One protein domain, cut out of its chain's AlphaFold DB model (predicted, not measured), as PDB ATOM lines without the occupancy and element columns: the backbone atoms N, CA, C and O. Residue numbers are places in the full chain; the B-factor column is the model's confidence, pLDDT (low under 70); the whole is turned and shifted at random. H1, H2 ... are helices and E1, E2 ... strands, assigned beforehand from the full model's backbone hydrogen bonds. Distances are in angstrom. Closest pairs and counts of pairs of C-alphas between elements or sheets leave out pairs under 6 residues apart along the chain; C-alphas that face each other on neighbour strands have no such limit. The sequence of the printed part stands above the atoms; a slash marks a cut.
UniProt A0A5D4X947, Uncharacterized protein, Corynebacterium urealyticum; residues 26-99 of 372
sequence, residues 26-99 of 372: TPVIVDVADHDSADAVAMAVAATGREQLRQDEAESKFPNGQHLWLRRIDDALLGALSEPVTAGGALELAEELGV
ATOM      1  N   THR A  26       2.281  10.697 108.435       82.50
ATOM      2  CA  THR A  26       3.715  10.420 108.400       82.50
ATOM      3  C   THR A  26       4.218  10.291 106.954       82.50
ATOM      4  O   THR A  26       3.444   9.931 106.051       82.50
ATOM      5  N   PRO A  27       5.500  10.611 106.699       86.50
ATOM      6  CA  PRO A  27       6.137  10.345 105.420       86.50
ATOM      7  C   PRO A  27       6.013   8.880 105.008       86.50
ATOM      8  O   PRO A  27       5.923   7.985 105.848       86.50
ATOM      9  N   VAL A  28       6.057   8.644 103.701       88.12
ATOM     10  CA  VAL A  28       6.048   7.302 103.114       88.12
ATOM     11  C   VAL A  28       7.380   7.021 102.444       88.12
ATOM     12  O   VAL A  28       7.933   7.872 101.743       88.12
ATOM     13  N   ILE A  29       7.886   5.813 102.646       88.88
ATOM     14  CA  ILE A  29       9.052   5.309 101.929       88.88
ATOM     15  C   ILE A  29       8.551   4.669 100.639       88.88
ATOM     16  O   ILE A  29       7.702   3.781 100.683       88.88
ATOM     17  N   VAL A  30       9.072   5.105  99.495       89.56
ATOM     18  CA  VAL A  30       8.734   4.514  98.193       89.56
ATOM     19  C   VAL A  30       9.901   3.665  97.714       89.56
ATOM     20  O   VAL A  30      10.987   4.188  97.466       89.56
ATOM     21  N   ASP A  31       9.655   2.365  97.576       86.69
ATOM     22  CA  ASP A  31      10.612   1.368  97.097       86.69
ATOM     23  C   ASP A  31       9.993   0.594  95.925       86.69
ATOM     24  O   ASP A  31       9.503  -0.524  96.070       86.69
ATOM     25  N   VAL A  32       9.938   1.259  94.767       82.19
ATOM     26  CA  VAL A  32       9.319   0.745  93.538       82.19
ATOM     27  C   VAL A  32      10.366   0.757  92.434       82.19
ATOM     28  O   VAL A  32      10.919   1.809  92.103       82.19
ATOM     29  N   ALA A  33      10.657  -0.417  91.875       76.31
ATOM     30  CA  ALA A  33      11.714  -0.578  90.875       76.31
ATOM     31  C   ALA A  33      11.270  -0.177  89.457       76.31
ATOM     32  O   ALA A  33      12.099   0.228  88.638       76.31
ATOM     33  N   ASP A  34       9.975  -0.302  89.158       82.94
ATOM     34  CA  ASP A  34       9.400   0.022  87.853       82.94
ATOM     35  C   ASP A  34       9.161   1.531  87.688       82.94
ATOM     36  O   ASP A  34       8.510   2.168  88.517       82.94
ATOM     37  N   HIS A  35       9.675   2.111  86.600       76.12
ATOM     38  CA  HIS A  35       9.674   3.562  86.398       76.12
ATOM     39  C   HIS A  35       8.269   4.128  86.149       76.12
ATOM     40  O   HIS A  35       7.921   5.157  86.724       76.12
ATOM     41  N   ASP A  36       7.450   3.431  85.356       78.88
ATOM     42  CA  ASP A  36       6.085   3.868  85.042       78.88
ATOM     43  C   ASP A  36       5.187   3.802  86.290       78.88
ATOM     44  O   ASP A  36       4.364   4.687  86.536       78.88
ATOM     45  N   SER A  37       5.386   2.780  87.127       84.75
ATOM     46  CA  SER A  37       4.722   2.666  88.428       84.75
ATOM     47  C   SER A  37       5.212   3.723  89.422       84.75
ATOM     48  O   SER A  37       4.398   4.275  90.160       84.75
ATOM     49  N   ALA A  38       6.505   4.064  89.424       86.50
ATOM     50  CA  ALA A  38       7.072   5.064  90.329       86.50
ATOM     51  C   ALA A  38       6.468   6.466  90.126       86.50
ATOM     52  O   ALA A  38       6.158   7.138  91.111       86.50
ATOM     53  N   ASP A  39       6.239   6.893  88.881       86.94
ATOM     54  CA  ASP A  39       5.596   8.181  88.585       86.94
ATOM     55  C   ASP A  39       4.129   8.205  89.046       86.94
ATOM     56  O   ASP A  39       3.660   9.184  89.635       86.94
ATOM     57  N   ALA A  40       3.399   7.107  88.831       87.69
ATOM     58  CA  ALA A  40       2.012   6.984  89.266       87.69
ATOM     59  C   ALA A  40       1.889   6.945  90.802       87.69
ATOM     60  O   ALA A  40       1.008   7.598  91.368       87.69
ATOM     61  N   VAL A  41       2.818   6.267  91.484       90.62
ATOM     62  CA  VAL A  41       2.940   6.282  92.948       90.62
ATOM     63  C   VAL A  41       3.265   7.683  93.454       90.62
ATOM     64  O   VAL A  41       2.602   8.159  94.371       90.62
ATOM     65  N   ALA A  42       4.221   8.387  92.842       89.06
ATOM     66  CA  ALA A  42       4.575   9.748  93.244       89.06
ATOM     67  C   ALA A  42       3.374  10.705  93.147       89.06
ATOM     68  O   ALA A  42       3.147  11.514  94.049       89.06
ATOM     69  N   MET A  43       2.553  10.582  92.096       87.56
ATOM     70  CA  MET A  43       1.303  11.343  91.977       87.56
ATOM     71  C   MET A  43       0.290  10.990  93.074       87.56
ATOM     72  O   MET A  43      -0.308  11.898  93.655       87.56
ATOM     73  N   ALA A  44       0.110   9.700  93.380       88.81
ATOM     74  CA  ALA A  44      -0.788   9.251  94.444       88.81
ATOM     75  C   ALA A  44      -0.343   9.784  95.817       88.81
ATOM     76  O   ALA A  44      -1.149  10.355  96.549       88.81
ATOM     77  N   VAL A  45       0.953   9.696  96.134       89.62
ATOM     78  CA  VAL A  45       1.531  10.242  97.371       89.62
ATOM     79  C   VAL A  45       1.329  11.756  97.444       89.62
ATOM     80  O   VAL A  45       0.821  12.259  98.450       89.62
ATOM     81  N   ALA A  46       1.635  12.485  96.366       86.50
ATOM     82  CA  ALA A  46       1.472  13.936  96.314       86.50
ATOM     83  C   ALA A  46       0.016  14.378  96.547       86.50
ATOM     84  O   ALA A  46      -0.216  15.383  97.224       86.50
ATOM     85  N   ALA A  47      -0.968  13.614  96.059       85.94
ATOM     86  CA  ALA A  47      -2.390  13.897  96.271       85.94
ATOM     87  C   ALA A  47      -2.811  13.830  97.753       85.94
ATOM     88  O   ALA A  47      -3.756  14.507  98.155       85.94
ATOM     89  N   THR A  48      -2.089  13.068  98.581       81.81
ATOM     90  CA  THR A  48      -2.362  12.951 100.028       81.81
ATOM     91  C   THR A  48      -1.689  14.035 100.876       81.81
ATOM     92  O   THR A  48      -2.025  14.213 102.052       81.81
ATOM     93  N   GLY A  49      -0.744  14.777 100.289       79.25
ATOM     94  CA  GLY A  49       0.095  15.742 100.998       79.25
ATOM     95  C   GLY A  49       1.159  15.105 101.900       79.25
ATOM     96  O   GLY A  49       1.730  15.809 102.732       79.25
ATOM     97  N   ARG A  50       1.414  13.797 101.763       85.06
ATOM     98  CA  ARG A  50       2.512  13.105 102.452       85.06
ATOM     99  C   ARG A  50       3.846  13.400 101.769       85.06
ATOM    100  O   ARG A  50       3.922  13.572 100.554       85.06
ATOM    101  N   GLU A  51       4.904  13.448 102.569       86.75
ATOM    102  CA  GLU A  51       6.274  13.515 102.064       86.75
ATOM    103  C   GLU A  51       6.699  12.132 101.560       86.75
ATOM    104  O   GLU A  51       6.530  11.133 102.262       86.75
ATOM    105  N   GLN A  52       7.255  12.081 100.353       89.75
ATOM    106  CA  GLN A  52       7.879  10.886  99.797       89.75
ATOM    107  C   GLN A  52       9.361  10.874 100.161       89.75
ATOM    108  O   GLN A  52      10.055  11.862  99.925       89.75
ATOM    109  N   LEU A  53       9.845   9.747 100.677       89.69
ATOM    110  CA  LEU A  53      11.253   9.531 100.995       89.69
ATOM    111  C   LEU A  53      11.780   8.290 100.281       89.69
ATOM    112  O   LEU A  53      11.069   7.297 100.107       89.69
ATOM    113  N   ARG A  54      13.057   8.334  99.907       89.25
ATOM    114  CA  ARG A  54      13.825   7.120  99.619       89.25
ATOM    115  C   ARG A  54      14.259   6.447 100.918       89.25
ATOM    116  O   ARG A  54      14.272   7.071 101.978       89.25
ATOM    117  N   GLN A  55      14.638   5.174 100.835       88.44
ATOM    118  CA  GLN A  55      15.084   4.400 101.998       88.44
ATOM    119  C   GLN A  55      16.276   5.058 102.718       88.44
ATOM    120  O   GLN A  55      16.253   5.204 103.937       88.44
ATOM    121  N   ASP A  56      17.286   5.511 101.977       89.12
ATOM    122  CA  ASP A  56      18.477   6.176 102.516       89.12
ATOM    123  C   ASP A  56      18.160   7.547 103.138       89.12
ATOM    124  O   ASP A  56      18.696   7.909 104.188       89.12
ATOM    125  N   GLU A  57      17.240   8.300 102.530       90.12
ATOM    126  CA  GLU A  57      16.735   9.559 103.088       90.12
ATOM    127  C   GLU A  57      15.966   9.328 104.393       90.12
ATOM    128  O   GLU A  57      16.150  10.074 105.357       90.12
ATOM    129  N   ALA A  58      15.136   8.284 104.447       86.25
ATOM    130  CA  ALA A  58      14.389   7.916 105.641       86.25
ATOM    131  C   ALA A  58      15.322   7.472 106.775       86.25
ATOM    132  O   ALA A  58      15.184   7.968 107.890       86.25
ATOM    133  N   GLU A  59      16.318   6.627 106.494       86.62
ATOM    134  CA  GLU A  59      17.348   6.215 107.458       86.62
ATOM    135  C   GLU A  59      18.136   7.407 108.016       86.62
ATOM    136  O   GLU A  59      18.429   7.462 109.212       86.62
ATOM    137  N   SER A  60      18.450   8.390 107.164       86.44
ATOM    138  CA  SER A  60      19.153   9.604 107.583       86.44
ATOM    139  C   SER A  60      18.271  10.558 108.390       86.44
ATOM    140  O   SER A  60      18.775  11.219 109.301       86.44
ATOM    141  N   LYS A  61      16.992  10.707 108.026       83.62
ATOM    142  CA  LYS A  61      16.059  11.655 108.654       83.62
ATOM    143  C   LYS A  61      15.460  11.102 109.951       83.62
ATOM    144  O   LYS A  61      15.199  11.875 110.869       83.62
ATOM    145  N   PHE A  62      15.298   9.782 110.030       80.81
ATOM    146  CA  PHE A  62      14.717   9.037 111.147       80.81
ATOM    147  C   PHE A  62      15.685   7.919 111.597       80.81
ATOM    148  O   PHE A  62      15.496   6.737 111.264       80.81
ATOM    149  N   PRO A  63      16.757   8.288 112.329       71.62
ATOM    150  CA  PRO A  63      17.799   7.360 112.769       71.62
ATOM    151  C   PRO A  63      17.290   6.380 113.843       71.62
ATOM    152  O   PRO A  63      16.151   6.464 114.291       71.62
ATOM    153  N   ASN A  64      18.150   5.446 114.269       69.75
ATOM    154  CA  ASN A  64      17.856   4.451 115.317       69.75
ATOM    155  C   ASN A  64      16.605   3.606 115.017       69.75
ATOM    156  O   ASN A  64      15.763   3.373 115.874       69.75
ATOM    157  N   GLY A  65      16.431   3.209 113.752       70.88
ATOM    158  CA  GLY A  65      15.298   2.377 113.343       70.88
ATOM    159  C   GLY A  65      13.944   3.095 113.311       70.88
ATOM    160  O   GLY A  65      12.952   2.461 112.975       70.88
ATOM    161  N   GLN A  66      13.867   4.404 113.580       72.81
ATOM    162  CA  GLN A  66      12.597   5.145 113.534       72.81
ATOM    163  C   GLN A  66      11.934   5.113 112.145       72.81
ATOM    164  O   GLN A  66      10.711   5.084 112.046       72.81
ATOM    165  N   HIS A  67      12.724   5.059 111.069       77.00
ATOM    166  CA  HIS A  67      12.222   4.890 109.702       77.00
ATOM    167  C   HIS A  67      11.460   3.572 109.475       77.00
ATOM    168  O   HIS A  67      10.653   3.502 108.554       77.00
ATOM    169  N   LEU A  68      11.678   2.540 110.302       77.69
ATOM    170  CA  LEU A  68      10.978   1.250 110.200       77.69
ATOM    171  C   LEU A  68       9.488   1.357 110.556       77.69
ATOM    172  O   LEU A  68       8.713   0.472 110.214       77.69
ATOM    173  N   TRP A  69       9.095   2.444 111.224       73.94
ATOM    174  CA  TRP A  69       7.713   2.748 111.594       73.94
ATOM    175  C   TRP A  69       6.969   3.536 110.509       73.94
ATOM    176  O   TRP A  69       5.767   3.766 110.624       73.94
ATOM    177  N   LEU A  70       7.671   3.969 109.456       80.25
ATOM    178  CA  LEU A  70       7.055   4.649 108.325       80.25
ATOM    179  C   LEU A  70       6.382   3.641 107.399       80.25
ATOM    180  O   LEU A  70       6.873   2.534 107.170       80.25
ATOM    181  N   ARG A  71       5.275   4.065 106.793       82.88
ATOM    182  CA  ARG A  71       4.609   3.287 105.749       82.88
ATOM    183  C   ARG A  71       5.545   3.102 104.553       82.88
ATOM    184  O   ARG A  71       6.121   4.072 104.059       82.88
ATOM    185  N   ARG A  72       5.653   1.865 104.064       86.81
ATOM    186  CA  ARG A  72       6.366   1.524 102.828       86.81
ATOM    187  C   ARG A  72       5.377   1.268 101.701       86.81
ATOM    188  O   ARG A  72       4.388   0.568 101.888       86.81
ATOM    189  N   ILE A  73       5.678   1.838 100.541       87.88
ATOM    190  CA  ILE A  73       5.044   1.514  99.270       87.88
ATOM    191  C   ILE A  73       6.047   0.673  98.495       87.88
ATOM    192  O   ILE A  73       7.055   1.198  98.021       87.88
ATOM    193  N   ASP A  74       5.777  -0.623  98.421       85.88
ATOM    194  CA  ASP A  74       6.593  -1.612  97.728       85.88
ATOM    195  C   ASP A  74       5.759  -2.407  96.716       85.88
ATOM    196  O   ASP A  74       4.532  -2.292  96.657       85.88
ATOM    197  N   ASP A  75       6.425  -3.234  95.911       82.88
ATOM    198  CA  ASP A  75       5.773  -4.037  94.873       82.88
ATOM    199  C   ASP A  75       4.690  -4.984  95.430       82.88
ATOM    200  O   ASP A  75       3.754  -5.337  94.710       82.88
ATOM    201  N   ALA A  76       4.781  -5.390  96.704       82.75
ATOM    202  CA  ALA A  76       3.782  -6.249  97.338       82.75
ATOM    203  C   ALA A  76       2.486  -5.479  97.623       82.75
ATOM    204  O   ALA A  76       1.407  -5.973  97.290       82.75
ATOM    205  N   LEU A  77       2.590  -4.261  98.168       83.56
ATOM    206  CA  LEU A  77       1.442  -3.368  98.332       83.56
ATOM    207  C   LEU A  77       0.814  -3.036  96.976       83.56
ATOM    208  O   LEU A  77      -0.398  -3.145  96.813       83.56
ATOM    209  N   LEU A  78       1.635  -2.693  95.978       84.75
ATOM    210  CA  LEU A  78       1.130  -2.371  94.640       84.75
ATOM    211  C   LEU A  78       0.434  -3.564  93.973       84.75
ATOM    212  O   LEU A  78      -0.540  -3.379  93.248       84.75
ATOM    213  N   GLY A  79       0.912  -4.784  94.227       83.38
ATOM    214  CA  GLY A  79       0.296  -6.018  93.741       83.38
ATOM    215  C   GLY A  79      -1.009  -6.399  94.448       83.38
ATOM    216  O   GLY A  79      -1.739  -7.241  93.927       83.38
ATOM    217  N   ALA A  80      -1.303  -5.808  95.611       84.69
ATOM    218  CA  ALA A  80      -2.539  -6.032  96.361       84.69
ATOM    219  C   ALA A  80      -3.695  -5.116  95.921       84.69
ATOM    220  O   ALA A  80      -4.844  -5.382  96.277       84.69
ATOM    221  N   LEU A  81      -3.398  -4.064  95.153       84.06
ATOM    222  CA  LEU A  81      -4.404  -3.160  94.602       84.06
ATOM    223  C   LEU A  81      -5.335  -3.902  93.637       84.06
ATOM    224  O   LEU A  81      -4.943  -4.850  92.951       84.06
ATOM    225  N   SER A  82      -6.575  -3.430  93.554       86.69
ATOM    226  CA  SER A  82      -7.602  -4.007  92.687       86.69
ATOM    227  C   SER A  82      -7.237  -3.885  91.202       86.69
ATOM    228  O   SER A  82      -7.612  -4.736  90.393       86.69
ATOM    229  N   GLU A  83      -6.478  -2.846  90.843       88.94
ATOM    230  CA  GLU A  83      -5.921  -2.620  89.510       88.94
ATOM    231  C   GLU A  83      -4.463  -2.134  89.599       88.94
ATOM    232  O   GLU A  83      -4.077  -1.523  90.598       88.94
ATOM    233  N   PRO A  84      -3.641  -2.329  88.548       88.38
ATOM    234  CA  PRO A  84      -2.303  -1.746  88.498       88.38
ATOM    235  C   PRO A  84      -2.340  -0.229  88.723       88.38
ATOM    236  O   PRO A  84      -3.222   0.459  88.198       88.38
ATOM    237  N   VAL A  85      -1.345   0.315  89.431       88.50
ATOM    238  CA  VAL A  85      -1.266   1.759  89.742       88.50
ATOM    239  C   VAL A  85      -1.358   2.613  88.473       88.50
ATOM    240  O   VAL A  85      -2.033   3.640  88.454       88.50
ATOM    241  N   THR A  86      -0.746   2.147  87.384       87.38
ATOM    242  CA  THR A  86      -0.727   2.808  86.071       87.38
ATOM    243  C   THR A  86      -2.054   2.737  85.306       87.38
ATOM    244  O   THR A  86      -2.236   3.475  84.339       87.38
ATOM    245  N   ALA A  87      -2.988   1.877  85.722       85.81
ATOM    246  CA  ALA A  87      -4.247   1.602  85.029       85.81
ATOM    247  C   ALA A  87      -5.505   2.030  85.808       85.81
ATOM    248  O   ALA A  87      -6.603   1.819  85.309       85.81
ATOM    249  N   GLY A  88      -5.356   2.657  86.980       80.38
ATOM    250  CA  GLY A  88      -6.483   3.082  87.823       80.38
ATOM    251  C   GLY A  88      -6.215   2.942  89.322       80.38
ATOM    252  O   GLY A  88      -6.738   3.729  90.113       80.38
ATOM    253  N   GLY A  89      -5.308   2.035  89.705       86.75
ATOM    254  CA  GLY A  89      -4.939   1.769  91.101       86.75
ATOM    255  C   GLY A  89      -4.293   2.951  91.834       86.75
ATOM    256  O   GLY A  89      -4.225   2.945  93.056       86.75
ATOM    257  N   ALA A  90      -3.858   4.004  91.131       86.69
ATOM    258  CA  ALA A  90      -3.352   5.223  91.768       86.69
ATOM    259  C   ALA A  90      -4.404   5.929  92.644       86.69
ATOM    260  O   ALA A  90      -4.036   6.540  93.645       86.69
ATOM    261  N   LEU A  91      -5.696   5.850  92.293       86.56
ATOM    262  CA  LEU A  91      -6.764   6.411  93.126       86.56
ATOM    263  C   LEU A  91      -6.970   5.573  94.390       86.56
ATOM    264  O   LEU A  91      -7.036   6.138  95.473       86.56
ATOM    265  N   GLU A  92      -7.013   4.247  94.253       87.00
ATOM    266  CA  GLU A  92      -7.121   3.312  95.381       87.00
ATOM    267  C   GLU A  92      -5.940   3.479  96.348       87.00
ATOM    268  O   GLU A  92      -6.136   3.637  97.551       87.00
ATOM    269  N   LEU A  93      -4.720   3.587  95.812       85.31
ATOM    270  CA  LEU A  93      -3.522   3.891  96.592       85.31
ATOM    271  C   LEU A  93      -3.615   5.268  97.270       85.31
ATOM    272  O   LEU A  93      -3.275   5.402  98.442       85.31
ATOM    273  N   ALA A  94      -4.082   6.308  96.571       84.44
ATOM    274  CA  ALA A  94      -4.260   7.635  97.165       84.44
ATOM    275  C   ALA A  94      -5.339   7.647  98.260       84.44
ATOM    276  O   ALA A  94      -5.196   8.367  99.245       84.44
ATOM    277  N   GLU A  95      -6.398   6.851  98.120       82.25
ATOM    278  CA  GLU A  95      -7.414   6.661  99.154       82.25
ATOM    279  C   GLU A  95      -6.822   5.944 100.373       82.25
ATOM    280  O   GLU A  95      -6.989   6.423 101.493       82.25
ATOM    281  N   GLU A  96      -6.054   4.869 100.173       79.19
ATOM    282  CA  GLU A  96      -5.386   4.117 101.243       79.19
ATOM    283  C   GLU A  96      -4.343   4.957 102.003       79.19
ATOM    284  O   GLU A  96      -4.271   4.950 103.240       79.19
ATOM    285  N   LEU A  97      -3.544   5.730 101.267       77.50
ATOM    286  CA  LEU A  97      -2.555   6.648 101.826       77.50
ATOM    287  C   LEU A  97      -3.202   7.905 102.422       77.50
ATOM    288  O   LEU A  97      -2.649   8.505 103.346       77.50
ATOM    289  N   GLY A  98      -4.359   8.317 101.904       70.81
ATOM    290  CA  GLY A  98      -5.111   9.487 102.351       70.81
ATOM    291  C   GLY A  98      -5.753   9.302 103.726       70.81
ATOM    292  O   GLY A  98      -6.048  10.292 104.403       70.81
ATOM    293  N   VAL A  99      -5.917   8.051 104.171       73.25
ATOM    294  CA  VAL A  99      -6.306   7.721 105.545       73.25
ATOM    295  C   VAL A  99      -5.228   8.216 106.514       73.25
ATOM    296  O   VAL A  99      -4.032   7.987 106.317       73.25
TER     297      VAL A  99
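Overview. This is residues 26 to 99 of the 372 residues of an uncharacterized protein of Corynebacterium urealyticum (UniProt A0A5D4X947). A short ribbon of two parallel strands, E1 and E2, lies in the middle of an elongated domain, with H1 and H5 packed side by side toward one end and the small pair H2 and H3 at the other. H4 follows directly on E2, and the stretch after it folds back into H5, which packs on H1. The printed part has 74 residues, with five named helices and two named strands in the order E1, H1, H2, H3, E2, H4, H5; the class is mostly helix. It is compact, with a radius of gyration of the C-alphas of 11.9 A, and spans 37 by 24 by 18 A.

Along the chain. E1 is residues 28 to 31, from C-alpha 28 at (6.048, 7.302, 103.114), 9.6 A long. H1, residues 35 to 48, is the longest helix at 20.5 A. H2 is residues 55 to 61, 9.9 A, and H3 is residues 66 to 69, 5.8 A. E2, residues 71 to 74, begins at C-alpha 71 at (4.609, 3.287, 105.749) and is 9.6 A long. H4 is residues 75 to 80, 8.7 A. H5, residues 89 to 98, is 13.6 A long and ends at C-alpha 98 at (-5.111, 9.487, 102.351).

Arrangement. E1 and E2 are parallel neighbours at 21 degrees, with N 29 and O 71 2.9 A apart and N 73 and O 29 2.8 A apart, both within hydrogen-bond range. E1, H1 H2 H3, E2 form a strand-helix-strand unit, two parallel neighbour strands with helices between them along the chain. Residues 28 to 29 of E1 also pair, parallel, with residues 52 to 53. H1 and E2 are near each other, with 5 pairs of C-alphas within 10 A. H1 and H5 touch, closest at the C-alphas of Ala 44 and Ala 94, 4.7 A apart; they run the same way at a steep tilt of 37 degrees, only just steep. H4 and H5 are near each other, with 7 pairs of C-alphas within 10 A. The closest C-alphas of E1 and H2 are those of Ile 29 and Gln 55, 6.1 A apart. H2 and H3 touch only at the corner by their link, closest at the C-alphas of Ala 58 and His 67, 5.5 A apart. H2 and H5 are apart. Every O i to N i+4 pair is within hydrogen-bond range in H2, H4 and H5, and 9 of 10 in H1; H3 is too short for such a pair.

Size, cuts and confidence. The two C-alphas farthest apart are those of Asn 64 and Ala 87, at 37.6 A. The printed part has no cut, and no link between named elements is long. The mean pLDDT of the printed part is 83.9, and one printed residue, Asn 64, is under 70.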